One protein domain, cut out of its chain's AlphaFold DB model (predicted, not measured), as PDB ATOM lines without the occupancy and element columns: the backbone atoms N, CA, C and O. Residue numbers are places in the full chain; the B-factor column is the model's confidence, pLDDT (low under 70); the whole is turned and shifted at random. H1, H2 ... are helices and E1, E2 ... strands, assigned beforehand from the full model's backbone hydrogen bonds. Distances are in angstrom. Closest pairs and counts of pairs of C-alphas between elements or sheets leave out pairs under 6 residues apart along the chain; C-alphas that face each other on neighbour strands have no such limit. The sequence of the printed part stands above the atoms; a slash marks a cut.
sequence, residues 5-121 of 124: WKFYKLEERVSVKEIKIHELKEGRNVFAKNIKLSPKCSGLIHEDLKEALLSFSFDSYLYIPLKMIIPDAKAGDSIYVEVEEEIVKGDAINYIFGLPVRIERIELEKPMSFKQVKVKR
ATOM      1  N   TRP A   5      45.204   7.687 -54.763       79.88
ATOM      2  CA  TRP A   5      44.311   8.830 -54.832       79.88
ATOM      3  C   TRP A   5      44.489   9.757 -53.632       79.88
ATOM      4  O   TRP A   5      44.591   9.312 -52.489       79.88
ATOM      5  N   LYS A   6      44.478  11.065 -53.890       81.44
ATOM      6  CA  LYS A   6      44.350  12.103 -52.864       81.44
ATOM      7  C   LYS A   6      43.143  12.966 -53.169       81.44
ATOM      8  O   LYS A   6      42.975  13.397 -54.306       81.44
ATOM      9  N   PHE A   7      42.337  13.229 -52.150       81.50
ATOM     10  CA  PHE A   7      41.176  14.096 -52.266       81.50
ATOM     11  C   PHE A   7      41.492  15.499 -51.746       81.50
ATOM     12  O   PHE A   7      41.948  15.657 -50.613       81.50
ATOM     13  N   TYR A   8      41.223  16.505 -52.572       85.38
ATOM     14  CA  TYR A   8      41.372  17.916 -52.245       85.38
ATOM     15  C   TYR A   8      39.995  18.563 -52.201       85.38
ATOM     16  O   TYR A   8      39.341  18.753 -53.224       85.38
ATOM     17  N   LYS A   9      39.561  18.896 -50.990       88.50
ATOM     18  CA  LYS A   9      38.281  19.544 -50.723       88.50
ATOM     19  C   LYS A   9      38.301  20.995 -51.210       88.50
ATOM     20  O   LYS A   9      39.204  21.747 -50.852       88.50
ATOM     21  N   LEU A  10      37.295  21.372 -51.996       89.88
ATOM     22  CA  LEU A  10      37.148  22.709 -52.583       89.88
ATOM     23  C   LEU A  10      35.948  23.464 -52.011       89.88
ATOM     24  O   LEU A  10      36.038  24.659 -51.752       89.88
ATOM     25  N   GLU A  11      34.829  22.771 -51.810       91.38
ATOM     26  CA  GLU A  11      33.590  23.355 -51.298       91.38
ATOM     27  C   GLU A  11      32.995  22.434 -50.233       91.38
ATOM     28  O   GLU A  11      33.027  21.207 -50.361       91.38
ATOM     29  N   GLU A  12      32.423  23.038 -49.196       90.62
ATOM     30  CA  GLU A  12      31.587  22.362 -48.214       90.62
ATOM     31  C   GLU A  12      30.377  23.214 -47.909       90.62
ATOM     32  O   GLU A  12      30.489  24.415 -47.650       90.62
ATOM     33  N   ARG A  13      29.215  22.574 -47.924       94.06
ATOM     34  CA  ARG A  13      27.965  23.209 -47.542       94.06
ATOM     35  C   ARG A  13      27.035  22.205 -46.893       94.06
ATOM     36  O   ARG A  13      27.091  21.011 -47.173       94.06
ATOM     37  N   VAL A  14      26.132  22.731 -46.084       93.00
ATOM     38  CA  VAL A  14      25.033  21.972 -45.498       93.00
ATOM     39  C   VAL A  14      23.759  22.303 -46.263       93.00
ATOM     40  O   VAL A  14      23.486  23.467 -46.558       93.00
ATOM     41  N   SER A  15      22.991  21.276 -46.606       93.25
ATOM     42  CA  SER A  15      21.723  21.393 -47.323       93.25
ATOM     43  C   SER A  15      20.643  20.584 -46.615       93.25
ATOM     44  O   SER A  15      20.932  19.574 -45.983       93.25
ATOM     45  N   VAL A  16      19.383  20.995 -46.749       94.19
ATOM     46  CA  VAL A  16      18.230  20.198 -46.309       94.19
ATOM     47  C   VAL A  16      17.562  19.603 -47.537       94.19
ATOM     48  O   VAL A  16      17.276  20.314 -48.501       94.19
ATOM     49  N   LYS A  17      17.313  18.294 -47.506       92.62
ATOM     50  CA  LYS A  17      16.705  17.554 -48.611       92.62
ATOM     51  C   LYS A  17      15.465  16.818 -48.150       92.62
ATOM     52  O   LYS A  17      15.470  16.126 -47.134       92.62
ATOM     53  N   GLU A  18      14.410  16.941 -48.945       93.94
ATOM     54  CA  GLU A  18      13.196  16.151 -48.798       93.94
ATOM     55  C   GLU A  18      13.309  14.864 -49.623       93.94
ATOM     56  O   GLU A  18      13.490  14.900 -50.841       93.94
ATOM     57  N   ILE A  19      13.168  13.710 -48.971       91.81
ATOM     58  CA  ILE A  19      13.247  12.393 -49.612       91.81
ATOM     59  C   ILE A  19      11.901  11.688 -49.461       91.81
ATOM     60  O   ILE A  19      11.456  11.444 -48.339       91.81
ATOM     61  N   LYS A  20      11.255  11.321 -50.580       92.19
ATOM     62  CA  LYS A  20      10.042  10.480 -50.565       92.19
ATOM     63  C   LYS A  20      10.421   9.072 -50.112       92.19
ATOM     64  O   LYS A  20      11.222   8.404 -50.760       92.19
ATOM     65  N   ILE A  21       9.823   8.605 -49.021       92.25
ATOM     66  CA  ILE A  21      10.138   7.299 -48.420       92.25
ATOM     67  C   ILE A  21       9.008   6.284 -48.568       92.25
ATOM     68  O   ILE A  21       9.245   5.073 -48.457       92.25
ATOM     69  N   HIS A  22       7.780   6.758 -48.778       89.62
ATOM     70  CA  HIS A  22       6.613   5.906 -48.927       89.62
ATOM     71  C   HIS A  22       5.450   6.643 -49.588       89.62
ATOM     72  O   HIS A  22       5.379   7.869 -49.572       89.62
ATOM     73  N   GLU A  23       4.527   5.857 -50.121       90.50
ATOM     74  CA  GLU A  23       3.214   6.295 -50.565       90.50
ATOM     75  C   GLU A  23       2.181   5.438 -49.843       90.50
ATOM     76  O   GLU A  23       2.311   4.210 -49.794       90.50
ATOM     77  N   LEU A  24       1.217   6.093 -49.207       85.06
ATOM     78  CA  LEU A  24       0.195   5.445 -48.411       85.06
ATOM     79  C   LEU A  24      -0.782   4.698 -49.309       85.06
ATOM     80  O   LEU A  24      -1.294   5.213 -50.304       85.06
ATOM     81  N   LYS A  25      -1.050   3.459 -48.903       81.62
ATOM     82  CA  LYS A  25      -2.103   2.627 -49.473       81.62
ATOM     83  C   LYS A  25      -3.383   2.817 -48.668       81.62
ATOM     84  O   LYS A  25      -3.325   3.090 -47.470       81.62
ATOM     85  N   GLU A  26      -4.514   2.621 -49.331       78.25
ATOM     86  CA  GLU A  26      -5.843   2.737 -48.732       78.25
ATOM     87  C   GLU A  26      -5.974   1.910 -47.438       78.25
ATOM     88  O   GLU A  26      -5.442   0.801 -47.328       78.25
ATOM     89  N   GLY A  27      -6.644   2.481 -46.432       72.00
ATOM     90  CA  GLY A  27      -6.915   1.826 -45.147       72.00
ATOM     91  C   GLY A  27      -5.729   1.728 -44.176       72.00
ATOM     92  O   GLY A  27      -5.858   1.092 -43.129       72.00
ATOM     93  N   ARG A  28      -4.567   2.332 -44.477       74.19
ATOM     94  CA  ARG A  28      -3.394   2.333 -43.581       74.19
ATOM     95  C   ARG A  28      -3.205   3.674 -42.876       74.19
ATOM     96  O   ARG A  28      -2.577   4.579 -43.410       74.19
ATOM     97  N   ASN A  29      -3.636   3.735 -41.617       80.69
ATOM     98  CA  ASN A  29      -3.465   4.923 -40.767       80.69
ATOM     99  C   ASN A  29      -2.182   4.875 -39.921       80.69
ATOM    100  O   ASN A  29      -1.820   5.857 -39.282       80.69
ATOM    101  N   VAL A  30      -1.492   3.731 -39.881       83.00
ATOM    102  CA  VAL A  30      -0.234   3.563 -39.142       83.00
ATOM    103  C   VAL A  30       0.896   3.343 -40.134       83.00
ATOM    104  O   VAL A  30       0.846   2.426 -40.956       83.00
ATOM    105  N   PHE A  31       1.938   4.160 -40.021       84.62
ATOM    106  CA  PHE A  31       3.158   4.028 -40.799       84.62
ATOM    107  C   PHE A  31       4.321   3.671 -39.876       84.62
ATOM    108  O   PHE A  31       4.637   4.407 -38.943       84.62
ATOM    109  N   ALA A  32       4.962   2.535 -40.145       88.00
ATOM    110  CA  ALA A  32       6.180   2.115 -39.472       88.00
ATOM    111  C   ALA A  32       7.197   1.644 -40.514       88.00
ATOM    112  O   ALA A  32       6.903   0.748 -41.308       88.00
ATOM    113  N   LYS A  33       8.378   2.263 -40.536       89.56
ATOM    114  CA  LYS A  33       9.442   1.922 -41.483       89.56
ATOM    115  C   LYS A  33      10.806   2.320 -40.936       89.56
ATOM    116  O   LYS A  33      10.977   3.412 -40.405       89.56
ATOM    117  N   ASN A  34      11.784   1.451 -41.157       91.81
ATOM    118  CA  ASN A  34      13.186   1.757 -40.916       91.81
ATOM    119  C   ASN A  34      13.802   2.291 -42.208       91.81
ATOM    120  O   ASN A  34      13.726   1.635 -43.249       91.81
ATOM    121  N   ILE A  35      14.389   3.481 -42.148       91.44
ATOM    122  CA  ILE A  35      15.036   4.123 -43.293       91.44
ATOM    123  C   ILE A  35      16.536   4.090 -43.066       91.44
ATOM    124  O   ILE A  35      17.015   4.450 -41.992       91.44
ATOM    125  N   LYS A  36      17.265   3.671 -44.097       91.25
ATOM    126  CA  LYS A  36      18.721   3.727 -44.144       91.25
ATOM    127  C   LYS A  36      19.121   4.623 -45.308       91.25
ATOM    128  O   LYS A  36      18.815   4.300 -46.455       91.25
ATOM    129  N   LEU A  37      19.765   5.745 -45.006       88.88
ATOM    130  CA  LEU A  37      20.328   6.650 -46.003       88.88
ATOM    131  C   LEU A  37      21.844   6.519 -45.967       88.88
ATOM    132  O   LEU A  37      22.469   6.801 -44.949       88.88
ATOM    133  N   SER A  38      22.420   6.065 -47.072       86.50
ATOM    134  CA  SER A  38      23.869   5.966 -47.226       86.50
ATOM    135  C   SER A  38      24.413   7.204 -47.935       86.50
ATOM    136  O   SER A  38      23.692   7.791 -48.751       86.50
ATOM    137  N   PRO A  39      25.683   7.563 -47.690       84.88
ATOM    138  CA  PRO A  39      26.388   8.542 -48.498       84.88
ATOM    139  C   PRO A  39      26.323   8.208 -49.988       84.88
ATOM    140  O   PRO A  39      26.330   7.037 -50.384       84.88
ATOM    141  N   LYS A  40      26.277   9.244 -50.819       83.81
ATOM    142  CA  LYS A  40      26.330   9.135 -52.276       83.81
ATOM    143  C   LYS A  40      27.551   9.876 -52.788       83.81
ATOM    144  O   LYS A  40      27.875  10.956 -52.311       83.81
ATOM    145  N   CYS A  41      28.210   9.287 -53.776       79.62
ATOM    146  CA  CYS A  41      29.283   9.926 -54.522       79.62
ATOM    147  C   CYS A  41      28.833  10.066 -55.974       79.62
ATOM    148  O   CYS A  41      28.360   9.090 -56.563       79.62
ATOM    149  N   SER A  42      28.993  11.251 -56.551       81.12
ATOM    150  CA  SER A  42      28.742  11.523 -57.968       81.12
ATOM    151  C   SER A  42      29.977  12.149 -58.638       81.12
ATOM    152  O   SER A  42      30.840  12.709 -57.961       81.12
ATOM    153  N   GLY A  43      30.099  11.978 -59.962       76.50
ATOM    154  CA  GLY A  43      31.259  12.392 -60.769       76.50
ATOM    155  C   GLY A  43      31.652  11.355 -61.835       76.50
ATOM    156  O   GLY A  43      30.991  10.326 -61.984       76.50
ATOM    157  N   LEU A  44      32.735  11.612 -62.578       66.38
ATOM    158  CA  LEU A  44      33.439  10.577 -63.351       66.38
ATOM    159  C   LEU A  44      34.244   9.764 -62.341       66.38
ATOM    160  O   LEU A  44      35.203  10.301 -61.813       66.38
ATOM    161  N   ILE A  45      33.817   8.539 -62.029       65.44
ATOM    162  CA  ILE A  45      34.415   7.738 -60.953       65.44
ATOM    163  C   ILE A  45      35.085   6.505 -61.559       65.44
ATOM    164  O   ILE A  45      34.410   5.647 -62.129       65.44
ATOM    165  N   HIS A  46      36.405   6.402 -61.412       66.88
ATOM    166  CA  HIS A  46      37.130   5.146 -61.626       66.88
ATOM    167  C   HIS A  46      36.795   4.127 -60.517       66.88
ATOM    168  O   HIS A  46      36.621   4.520 -59.363       66.88
ATOM    169  N   GLU A  47      36.735   2.827 -60.827       66.00
ATOM    170  CA  GLU A  47      36.327   1.789 -59.856       66.00
ATOM    171  C   GLU A  47      37.181   1.803 -58.572       66.00
ATOM    172  O   GLU A  47      36.624   1.828 -57.475       66.00
ATOM    173  N   ASP A  48      38.504   1.951 -58.692       64.38
ATOM    174  CA  ASP A  48      39.420   2.049 -57.539       64.38
ATOM    175  C   ASP A  48      39.140   3.253 -56.616       64.38
ATOM    176  O   ASP A  48      39.286   3.167 -55.396       64.38
ATOM    177  N   LEU A  49      38.734   4.398 -57.184       66.50
ATOM    178  CA  LEU A  49      38.381   5.585 -56.400       66.50
ATOM    179  C   LEU A  49      37.048   5.370 -55.678       66.50
ATOM    180  O   LEU A  49      36.875   5.821 -54.547       66.50
ATOM    181  N   LYS A  50      36.120   4.647 -56.313       65.12
ATOM    182  CA  LYS A  50      34.841   4.272 -55.713       65.12
ATOM    183  C   LYS A  50      35.059   3.414 -54.473       65.12
ATOM    184  O   LYS A  50      34.492   3.724 -53.434       65.12
ATOM    185  N   GLU A  51      35.896   2.381 -54.544       64.25
ATOM    186  CA  GLU A  51      36.192   1.521 -53.390       64.25
ATOM    187  C   GLU A  51      36.934   2.269 -52.277       64.25
ATOM    188  O   GLU A  51      36.578   2.144 -51.103       64.25
ATOM    189  N   ALA A  52      37.902   3.123 -52.627       65.94
ATOM    190  CA  ALA A  52      38.594   3.968 -51.658       65.94
ATOM    191  C   ALA A  52      37.629   4.939 -50.950       65.94
ATOM    192  O   ALA A  52      37.584   4.980 -49.727       65.94
ATOM    193  N   LEU A  53      36.792   5.679 -51.682       63.00
ATOM    194  CA  LEU A  53      35.834   6.618 -51.081       63.00
ATOM    195  C   LEU A  53      34.715   5.908 -50.303       63.00
ATOM    196  O   LEU A  53      34.262   6.408 -49.272       63.00
ATOM    197  N   LEU A  54      34.275   4.734 -50.765       58.00
ATOM    198  CA  LEU A  54      33.243   3.953 -50.086       58.00
ATOM    199  C   LEU A  54      33.773   3.277 -48.814       58.00
ATOM    200  O   LEU A  54      33.064   3.278 -47.811       58.00
ATOM    201  N   SER A  55      35.014   2.777 -48.805       56.94
ATOM    202  CA  SER A  55      35.648   2.200 -47.605       56.94
ATOM    203  C   SER A  55      35.837   3.218 -46.472       56.94
ATOM    204  O   SER A  55      35.772   2.838 -45.307       56.94
ATOM    205  N   PHE A  56      35.933   4.516 -46.782       52.69
ATOM    206  CA  PHE A  56      35.880   5.598 -45.788       52.69
ATOM    207  C   PHE A  56      34.460   5.913 -45.259       52.69
ATOM    208  O   PHE A  56      34.338   6.725 -44.344       52.69
ATOM    209  N   SER A  57      33.381   5.336 -45.815       51.16
ATOM    210  CA  SER A  57      31.999   5.804 -45.563       51.16
ATOM    211  C   SER A  57      30.933   4.738 -45.264       51.16
ATOM    212  O   SER A  57      29.802   5.111 -44.944       51.16
ATOM    213  N   PHE A  58      31.246   3.435 -45.312       47.84
ATOM    214  CA  PHE A  58      30.258   2.383 -45.002       47.84
ATOM    215  C   PHE A  58      29.728   2.427 -43.556       47.84
ATOM    216  O   PHE A  58      28.614   1.953 -43.318       47.84
ATOM    217  N   ASP A  59      30.450   3.071 -42.635       51.66
ATOM    218  CA  ASP A  59      30.013   3.299 -41.249       51.66
ATOM    219  C   ASP A  59      29.216   4.604 -41.045       51.66
ATOM    220  O   ASP A  59      28.683   4.838 -39.964       51.66
ATOM    221  N   SER A  60      29.051   5.436 -42.081       69.00
ATOM    222  CA  SER A  60      28.430   6.769 -41.981       69.00
ATOM    223  C   SER A  60      27.042   6.825 -42.627       69.00
ATOM    224  O   SER A  60      26.733   7.748 -43.379       69.00
ATOM    225  N   TYR A  61      26.202   5.814 -42.398       80.00
ATOM    226  CA  TYR A  61      24.803   5.855 -42.830       80.00
ATOM    227  C   TYR A  61      23.910   6.454 -41.742       80.00
ATOM    228  O   TYR A  61      24.064   6.168 -40.556       80.00
ATOM    229  N   LEU A  62      22.907   7.224 -42.155       87.00
ATOM    230  CA  LEU A  62      21.875   7.715 -41.254       87.00
ATOM    231  C   LEU A  62      20.747   6.682 -41.170       87.00
ATOM    232  O   LEU A  62      20.086   6.371 -42.168       87.00
ATOM    233  N   TYR A  63      20.537   6.141 -39.971       90.25
ATOM    234  CA  TYR A  63      19.441   5.225 -39.669       90.25
ATOM    235  C   TYR A  63      18.311   5.953 -38.944       90.25
ATOM    236  O   TYR A  63      18.531   6.588 -37.916       90.25
ATOM    237  N   ILE A  64      17.091   5.839 -39.472       90.31
ATOM    238  CA  ILE A  64      15.912   6.533 -38.949       90.31
ATOM    239  C   ILE A  64      14.791   5.504 -38.737       90.31
ATOM    240  O   ILE A  64      14.169   5.066 -39.714       90.31
ATOM    241  N   PRO A  65      14.513   5.094 -37.486       90.88
ATOM    242  CA  PRO A  65      13.342   4.292 -37.169       90.88
ATOM    243  C   PRO A  65      12.115   5.206 -37.078       90.88
ATOM    244  O   PRO A  65      11.988   6.001 -36.148       90.88
ATOM    245  N   LEU A  66      11.196   5.108 -38.040       90.69
ATOM    246  CA  LEU A  66       9.958   5.886 -38.030       90.69
ATOM    247  C   LEU A  66       8.770   5.032 -37.614       90.69
ATOM    248  O   LEU A  66       8.537   3.956 -38.165       90.69
ATOM    249  N   LYS A  67       7.975   5.572 -36.691       89.44
ATOM    250  CA  LYS A  67       6.649   5.071 -36.338       89.44
ATOM    251  C   LYS A  67       5.730   6.259 -36.094       89.44
ATOM    252  O   LYS A  67       6.006   7.079 -35.227       89.44
ATOM    253  N   MET A  68       4.648   6.352 -36.854       87.38
ATOM    254  CA  MET A  68       3.679   7.437 -36.730       87.38
ATOM    255  C   MET A  68       2.263   6.963 -37.046       87.38
ATOM    256  O   MET A  68       2.060   5.993 -37.781       87.38
ATOM    257  N   ILE A  69       1.288   7.680 -36.496       86.06
ATOM    258  CA  ILE A  69      -0.128   7.539 -36.827       86.06
ATOM    259  C   ILE A  69      -0.501   8.753 -37.675       86.06
ATOM    260  O   ILE A  69      -0.221   9.884 -37.283       86.06
ATOM    261  N   ILE A  70      -1.082   8.514 -38.846       85.38
ATOM    262  CA  ILE A  70      -1.486   9.540 -39.804       85.38
ATOM    263  C   ILE A  70      -3.015   9.637 -39.733       85.38
ATOM    264  O   ILE A  70      -3.697   8.724 -40.205       85.38
ATOM    265  N   PRO A  71      -3.565  10.689 -39.097       80.25
ATOM    266  CA  PRO A  71      -5.005  10.901 -39.074       80.25
ATOM    267  C   PRO A  71      -5.507  11.201 -40.491       80.25
ATOM    268  O   PRO A  71      -4.847  11.915 -41.250       80.25
ATOM    269  N   ASP A  72      -6.668  10.641 -40.835       81.75
ATOM    270  CA  ASP A  72      -7.335  10.826 -42.130       81.75
ATOM    271  C   ASP A  72      -6.450  10.496 -43.347       81.75
ATOM    272  O   ASP A  72      -6.493  11.193 -44.362       81.75
ATOM    273  N   ALA A  73      -5.620   9.451 -43.235       81.94
ATOM    274  CA  ALA A  73      -4.734   8.998 -44.304       81.94
ATOM    275  C   ALA A  73      -5.531   8.635 -45.568       81.94
ATOM    276  O   ALA A  73      -6.400   7.759 -45.537       81.94
ATOM    277  N   LYS A  74      -5.206   9.279 -46.691       82.25
ATOM    278  CA  LYS A  74      -5.805   8.974 -47.993       82.25
ATOM    279  C   LYS A  74      -4.859   8.134 -48.843       82.25
ATOM    280  O   LYS A  74      -3.635   8.219 -48.730       82.25
ATOM    281  N   ALA A  75      -5.437   7.318 -49.722       81.69
ATOM    282  CA  ALA A  75      -4.663   6.658 -50.764       81.69
ATOM    283  C   ALA A  75      -3.992   7.725 -51.648       81.69
ATOM    284  O   ALA A  75      -4.646   8.682 -52.058       81.69
ATOM    285  N   GLY A  76      -2.691   7.572 -51.904       82.81
ATOM    286  CA  GLY A  76      -1.894   8.538 -52.672       82.81
ATOM    287  C   GLY A  76      -1.152   9.583 -51.827       82.81
ATOM    288  O   GLY A  76      -0.244  10.243 -52.339       82.81
ATOM    289  N   ASP A  77      -1.443   9.694 -50.524       87.75
ATOM    290  CA  ASP A  77      -0.643  10.526 -49.621       87.75
ATOM    291  C   ASP A  77       0.811  10.039 -49.606       87.75
ATOM    292  O   ASP A  77       1.103   8.849 -49.471       87.75
ATOM    293  N   SER A  78       1.759  10.961 -49.740       91.31
ATOM    294  CA  SER A  78       3.181  10.638 -49.821       91.31
ATOM    295  C   SER A  78       3.910  11.082 -48.559       91.31
ATOM    296  O   SER A  78       3.770  12.216 -48.099       91.31
ATOM    297  N   ILE A  79       4.719  10.183 -48.001       90.62
ATOM    298  CA  ILE A  79       5.517  10.444 -46.804       90.62
ATOM    299  C   ILE A  79       6.930  10.813 -47.234       90.62
ATOM    300  O   ILE A  79       7.592  10.067 -47.965       90.62
ATOM    301  N   TYR A  80       7.385  11.955 -46.741       93.31
ATOM    302  CA  TYR A  80       8.710  12.504 -46.958       93.31
ATOM    303  C   TYR A  80       9.447  12.627 -45.631       93.31
ATOM    304  O   TYR A  80       8.839  12.870 -44.589       93.31
ATOM    305  N   VAL A  81      10.767  12.501 -45.678       93.62
ATOM    306  CA  VAL A  81      11.645  12.900 -44.575       93.62
ATOM    307  C   VAL A  81      12.486  14.077 -45.007       93.62
ATOM    308  O   VAL A  81      12.984  14.099 -46.130       93.62
ATOM    309  N   GLU A  82      12.646  15.029 -44.102       95.31
ATOM    310  CA  GLU A  82      13.676  16.047 -44.210       95.31
ATOM    311  C   GLU A  82      14.918  15.584 -43.475       95.31
ATOM    312  O   GLU A  82      14.883  15.269 -42.279       95.31
ATOM    313  N   VAL A  83      16.014  15.555 -44.216       94.06
ATOM    314  CA  VAL A  83      17.335  15.235 -43.700       94.06
ATOM    315  C   VAL A  83      18.293  16.354 -44.046       94.06
ATOM    316  O   VAL A  83      18.211  16.964 -45.112       94.06
ATOM    317  N   GLU A  84      19.182  16.641 -43.113       94.31
ATOM    318  CA  GLU A  84      20.329  17.496 -43.347       94.31
ATOM    319  C   GLU A  84      21.434  16.655 -43.977       94.31
ATOM    320  O   GLU A  84      21.762  15.576 -43.476       94.31
ATOM    321  N   GLU A  85      21.987  17.140 -45.078       91.69
ATOM    322  CA  GLU A  85      23.090  16.522 -45.796       91.69
ATOM    323  C   GLU A  85      24.281  17.482 -45.835       91.69
ATOM    324  O   GLU A  85      24.141  18.676 -46.116       91.69
ATOM    325  N   GLU A  86      25.465  16.945 -45.567       91.12
ATOM    326  CA  GLU A  86      26.735  17.590 -45.874       91.12
ATOM    327  C   GLU A  86      27.067  17.295 -47.340       91.12
ATOM    328  O   GLU A  86      27.110  16.136 -47.755       91.12
ATOM    329  N   ILE A  87      27.291  18.344 -48.128       90.69
ATOM    330  CA  ILE A  87      27.727  18.239 -49.519       90.69
ATOM    331  C   ILE A  87      29.166  18.730 -49.591       90.69
ATOM    332  O   ILE A  87      29.441  19.913 -49.368       90.69
ATOM    333  N   VAL A  88      30.077  17.823 -49.931       89.19
ATOM    334  CA  VAL A  88      31.504  18.108 -50.094       89.19
ATOM    335  C   VAL A  88      31.879  17.933 -51.555       89.19
ATOM    336  O   VAL A  88      31.760  16.836 -52.097       89.19
ATOM    337  N   LYS A  89      32.382  18.992 -52.188       90.19
ATOM    338  CA  LYS A  89      32.963  18.904 -53.531       90.19
ATOM    339  C   LYS A  89      34.469  19.021 -53.466       90.19
ATOM    340  O   LYS A  89      35.022  19.764 -52.649       90.19
ATOM    341  N   GLY A  90      35.134  18.337 -54.378       89.31
ATOM    342  CA  GLY A  90      36.566  18.481 -54.523       89.31
ATOM    343  C   GLY A  90      37.131  17.714 -55.698       89.31
ATOM    344  O   GLY A  90      36.403  17.065 -56.450       89.31
ATOM    345  N   ASP A  91      38.447  17.778 -55.807       88.44
ATOM    346  CA  ASP A  91      39.209  17.086 -56.833       88.44
ATOM    347  C   ASP A  91      39.893  15.860 -56.226       88.44
ATOM    348  O   ASP A  91      40.673  15.958 -55.276       88.44
ATOM    349  N   ALA A  92      39.618  14.686 -56.782       85.00
ATOM    350  CA  ALA A  92      40.381  13.476 -56.538       85.00
ATOM    351  C   ALA A  92      41.505  13.385 -57.574       85.00
ATOM    352  O   ALA A  92      41.256  13.294 -58.774       85.00
ATOM    353  N   ILE A  93      42.754  13.418 -57.117       85.75
ATOM    354  CA  ILE A  93      43.932  13.359 -57.982       85.75
ATOM    355  C   ILE A  93      44.626  12.018 -57.779       85.75
ATOM    356  O   ILE A  93      45.019  11.684 -56.657       85.75
ATOM    357  N   ASN A  94      44.794  11.264 -58.863       84.31
ATOM    358  CA  ASN A  94      45.591  10.045 -58.851       84.31
ATOM    359  C   ASN A  94      47.060  10.386 -59.103       84.31
ATOM    360  O   ASN A  94      47.384  11.077 -60.077       84.31
ATOM    361  N   TYR A  95      47.943   9.871 -58.251       83.44
ATOM    362  CA  TYR A  95      49.386  10.021 -58.387       83.44
ATOM    363  C   TYR A  95      50.044   8.685 -58.719       83.44
ATOM    364  O   TYR A  95      49.781   7.672 -58.071       83.44
ATOM    365  N   ILE A  96      50.969   8.705 -59.679       81.88
ATOM    366  CA  ILE A  96      51.862   7.584 -59.986       81.88
ATOM    367  C   ILE A  96      53.297   8.096 -59.883       81.88
ATOM    368  O   ILE A  96      53.653   9.082 -60.520       81.88
ATOM    369  N   PHE A  97      54.110   7.469 -59.027       84.12
ATOM    370  CA  PHE A  97      55.480   7.916 -58.722       84.12
ATOM    371  C   PHE A  97      55.579   9.413 -58.355       84.12
ATOM    372  O   PHE A  97      56.562  10.078 -58.664       84.12
ATOM    373  N   GLY A  98      54.555   9.949 -57.680       79.12
ATOM    374  CA  GLY A  98      54.497  11.359 -57.275       79.12
ATOM    375  C   GLY A  98      54.061  12.342 -58.368       79.12
ATOM    376  O   GLY A  98      53.921  13.525 -58.072       79.12
ATOM    377  N   LEU A  99      53.785  11.879 -59.591       83.31
ATOM    378  CA  LEU A  99      53.274  12.709 -60.682       83.31
ATOM    379  C   LEU A  99      51.740  12.622 -60.753       83.31
ATOM    380  O   LEU A  99      51.208  11.508 -60.708       83.31
ATOM    381  N   PRO A 100      51.016  13.755 -60.855       84.44
ATOM    382  CA  PRO A 100      49.571  13.743 -61.037       84.44
ATOM    383  C   PRO A 100      49.249  13.252 -62.451       84.44
ATOM    384  O   PRO A 100      49.634  13.879 -63.434       84.44
ATOM    385  N   VAL A 101      48.550  12.125 -62.556       86.25
ATOM    386  CA  VAL A 101      48.223  11.506 -63.854       86.25
ATOM    387  C   VAL A 101      46.761  11.688 -64.248       86.25
ATOM    388  O   VAL A 101      46.424  11.584 -65.424       86.25
ATOM    389  N   ARG A 102      45.878  11.947 -63.278       82.69
ATOM    390  CA  ARG A 102      44.435  12.089 -63.498       82.69
ATOM    391  C   ARG A 102      43.810  12.940 -62.406       82.69
ATOM    392  O   ARG A 102      44.207  12.826 -61.249       82.69
ATOM    393  N   ILE A 103      42.826  13.748 -62.784       85.00
ATOM    394  CA  ILE A 103      42.021  14.564 -61.875       85.00
ATOM    395  C   ILE A 103      40.550  14.245 -62.143       85.00
ATOM    396  O   ILE A 103      40.108  14.298 -63.291       85.00
ATOM    397  N   GLU A 104      39.805  13.916 -61.094       84.75
ATOM    398  CA  GLU A 104      38.365  13.675 -61.134       84.75
ATOM    399  C   GLU A 104      37.655  14.644 -60.200       84.75
ATOM    400  O   GLU A 104      37.993  14.747 -59.024       84.75
ATOM    401  N   ARG A 105      36.645  15.340 -60.718       86.94
ATOM    402  CA  ARG A 105      35.755  16.153 -59.888       86.94
ATOM    403  C   ARG A 105      34.737  15.239 -59.239       86.94
ATOM    404  O   ARG A 105      33.995  14.556 -59.951       86.94
ATOM    405  N   ILE A 106      34.695  15.256 -57.915       85.50
ATOM    406  CA  ILE A 106      33.764  14.455 -57.132       85.50
ATOM    407  C   ILE A 106      32.875  15.342 -56.266       85.50
ATOM    408  O   ILE A 106      33.298  16.385 -55.759       85.50
ATOM    409  N   GLU A 107      31.645  14.886 -56.075       87.94
ATOM    410  CA  GLU A 107      30.708  15.428 -55.100       87.94
ATOM    411  C   GLU A 107      30.241  14.296 -54.183       87.94
ATOM    412  O   GLU A 107      29.749  13.261 -54.643       87.94
ATOM    413  N   LEU A 108      30.433  14.489 -52.881       86.81
ATOM    414  CA  LEU A 108      30.013  13.583 -51.822       86.81
ATOM    415  C   LEU A 108      28.824  14.202 -51.092       86.81
ATOM    416  O   LEU A 108      28.962  15.248 -50.466       86.81
ATOM    417  N   GLU A 109      27.681  13.531 -51.143       88.69
ATOM    418  CA  GLU A 109      26.487  13.855 -50.363       88.69
ATOM    419  C   GLU A 109      26.409  12.885 -49.179       88.69
ATOM    420  O   GLU A 109      26.245  11.675 -49.370       88.69
ATOM    421  N   LYS A 110      26.531  13.387 -47.951       88.88
ATOM    422  CA  LYS A 110      26.482  12.578 -46.728       88.88
ATOM    423  C   LYS A 110      25.274  12.964 -45.881       88.88
ATOM    424  O   LYS A 110      25.181  14.119 -45.472       88.88
ATOM    425  N   PRO A 111      24.368  12.028 -45.560       89.25
ATOM    426  CA  PRO A 111      23.281  12.308 -44.635       89.25
ATOM    427  C   PRO A 111      23.822  12.460 -43.209       89.25
ATOM    428  O   PRO A 111      24.469  11.557 -42.688       89.25
ATOM    429  N   MET A 112      23.537  13.603 -42.585       89.75
ATOM    430  CA  MET A 112      24.063  13.995 -41.275       89.75
ATOM    431  C   MET A 112      23.033  13.797 -40.169       89.75
ATOM    432  O   MET A 112      23.294  13.119 -39.178       89.75
ATOM    433  N   SER A 113      21.849  14.395 -40.326       90.44
ATOM    434  CA  SER A 113      20.831  14.389 -39.275       90.44
ATOM    435  C   SER A 113      19.411  14.334 -39.830       90.44
ATOM    436  O   SER A 113      19.109  14.846 -40.907       90.44
ATOM    437  N   PHE A 114      18.519  13.690 -39.080       92.06
ATOM    438  CA  PHE A 114      17.084  13.717 -39.341       92.06
ATOM    439  C   PHE A 114      16.478  14.990 -38.746       92.06
ATOM    440  O   PHE A 114      16.757  15.321 -37.594       92.06
ATOM    441  N   LYS A 115      15.633  15.687 -39.514       93.19
ATOM    442  CA  LYS A 115      14.928  16.890 -39.052       93.19
ATOM    443  C   LYS A 115      13.478  16.584 -38.703       93.19
ATOM    444  O   LYS A 115      13.081  16.765 -37.557       93.19
ATOM    445  N   GLN A 116      12.690  16.127 -39.676       91.62
ATOM    446  CA  GLN A 116      11.266  15.850 -39.473       91.62
ATOM    447  C   GLN A 116      10.667  14.946 -40.557       91.62
ATOM    448  O   GLN A 116      11.247  14.746 -41.625       91.62
ATOM    449  N   VAL A 117       9.473  14.413 -40.281       91.56
ATOM    450  CA  VAL A 117       8.631  13.720 -41.266       91.56
ATOM    451  C   VAL A 117       7.544  14.673 -41.748       91.56
ATOM    452  O   VAL A 117       6.913  15.349 -40.938       91.56
ATOM    453  N   LYS A 118       7.278  14.684 -43.054       91.31
ATOM    454  CA  LYS A 118       6.156  15.406 -43.660       91.31
ATOM    455  C   LYS A 118       5.252  14.445 -44.414       91.31
ATOM    456  O   LYS A 118       5.725  13.559 -45.122       91.31
ATOM    457  N   VAL A 119       3.947  14.663 -44.311       89.50
ATOM    458  CA  VAL A 119       2.951  13.995 -45.152       89.50
ATOM    459  C   VAL A 119       2.449  15.024 -46.154       89.50
ATOM    460  O   VAL A 119       1.887  16.044 -45.761       89.50
ATOM    461  N   LYS A 120       2.687  14.781 -47.442       90.56
ATOM    462  CA  LYS A 120       2.137  15.598 -48.526       90.56
ATOM    463  C   LYS A 120       0.923  14.876 -49.082       90.56
ATOM    464  O   LYS A 120       1.041  13.735 -49.532       90.56
ATOM    465  N   ARG A 121      -0.230  15.534 -49.008       86.69
ATOM    466  CA  ARG A 121      -1.483  14.988 -49.523       86.69
ATOM    467  C   ARG A 121      -1.476  15.087 -51.040       86.69
ATOM    468  O   ARG A 121      -1.103  16.135 -51.566       86.69
TER     469      ARG A 121
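Overview. This is residues 5 to 121 of the 124 residues of an uncharacterized protein of Caldiserica bacterium (UniProt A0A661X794). Three long strands, E1, E5 and E6, run side by side in a twisted sheet with short E3 at one edge, and the small sheet of E2 and E4 covers part of it as a partial sandwich, two sheets face to face. H1 packs on the long sheet near the first residues of E1. The printed part has 117 residues, six named strands and one named helix in the order E1 E2 E3 H1 E4 E5 E6, mostly strand. The larger sheet's order is E1 - E5 - E6 - E3; both sheets are antiparallel. The whole is a loose rod of 64 by 22 by 21 A, with a radius of gyration of the C-alphas of 18.8 A.

Arrangement. Edge strand E1, residues 5 to 23, is antiparallel to E5, residues 78 to 96; N 13 and O 87 are 3.0 A apart. E5 forms a hairpin with E6, residues 99 to 120, with N 88 and O 108 at 2.9 A. E3, residues 40 to 43, is antiparallel to E6, with N 42 and O 107 at 2.9 A. E2, residues 30 to 37, and E4, residues 62 to 69, are antiparallel, with N 33 and O 66 at 2.9 A. The closest C-alphas of E4 and E6, Leu 62 and Pro 111, are 5.9 A apart. H1, residues 47 to 55, is on the larger sheet at a height of 8.0 A, over none of its strands, but only just: 2 of its C-alphas fall on E5. Every O i to N i+4 pair in H1 is within hydrogen-bond range.

Along the chain. E1 begins at C-alpha 5 (44.311, 8.830, -54.832) and measures 41.4 A. E5 measures 49.8 A. E6 measures 52.6 A and ends at C-alpha 120 (2.137, 15.598, -48.526).

Size, cuts and confidence. The farthest C-alphas, Asp 72 and Phe 97, are 65.0 A apart. The printed part has no cut and no long link. Residues 44 to 60 have pLDDT under 70.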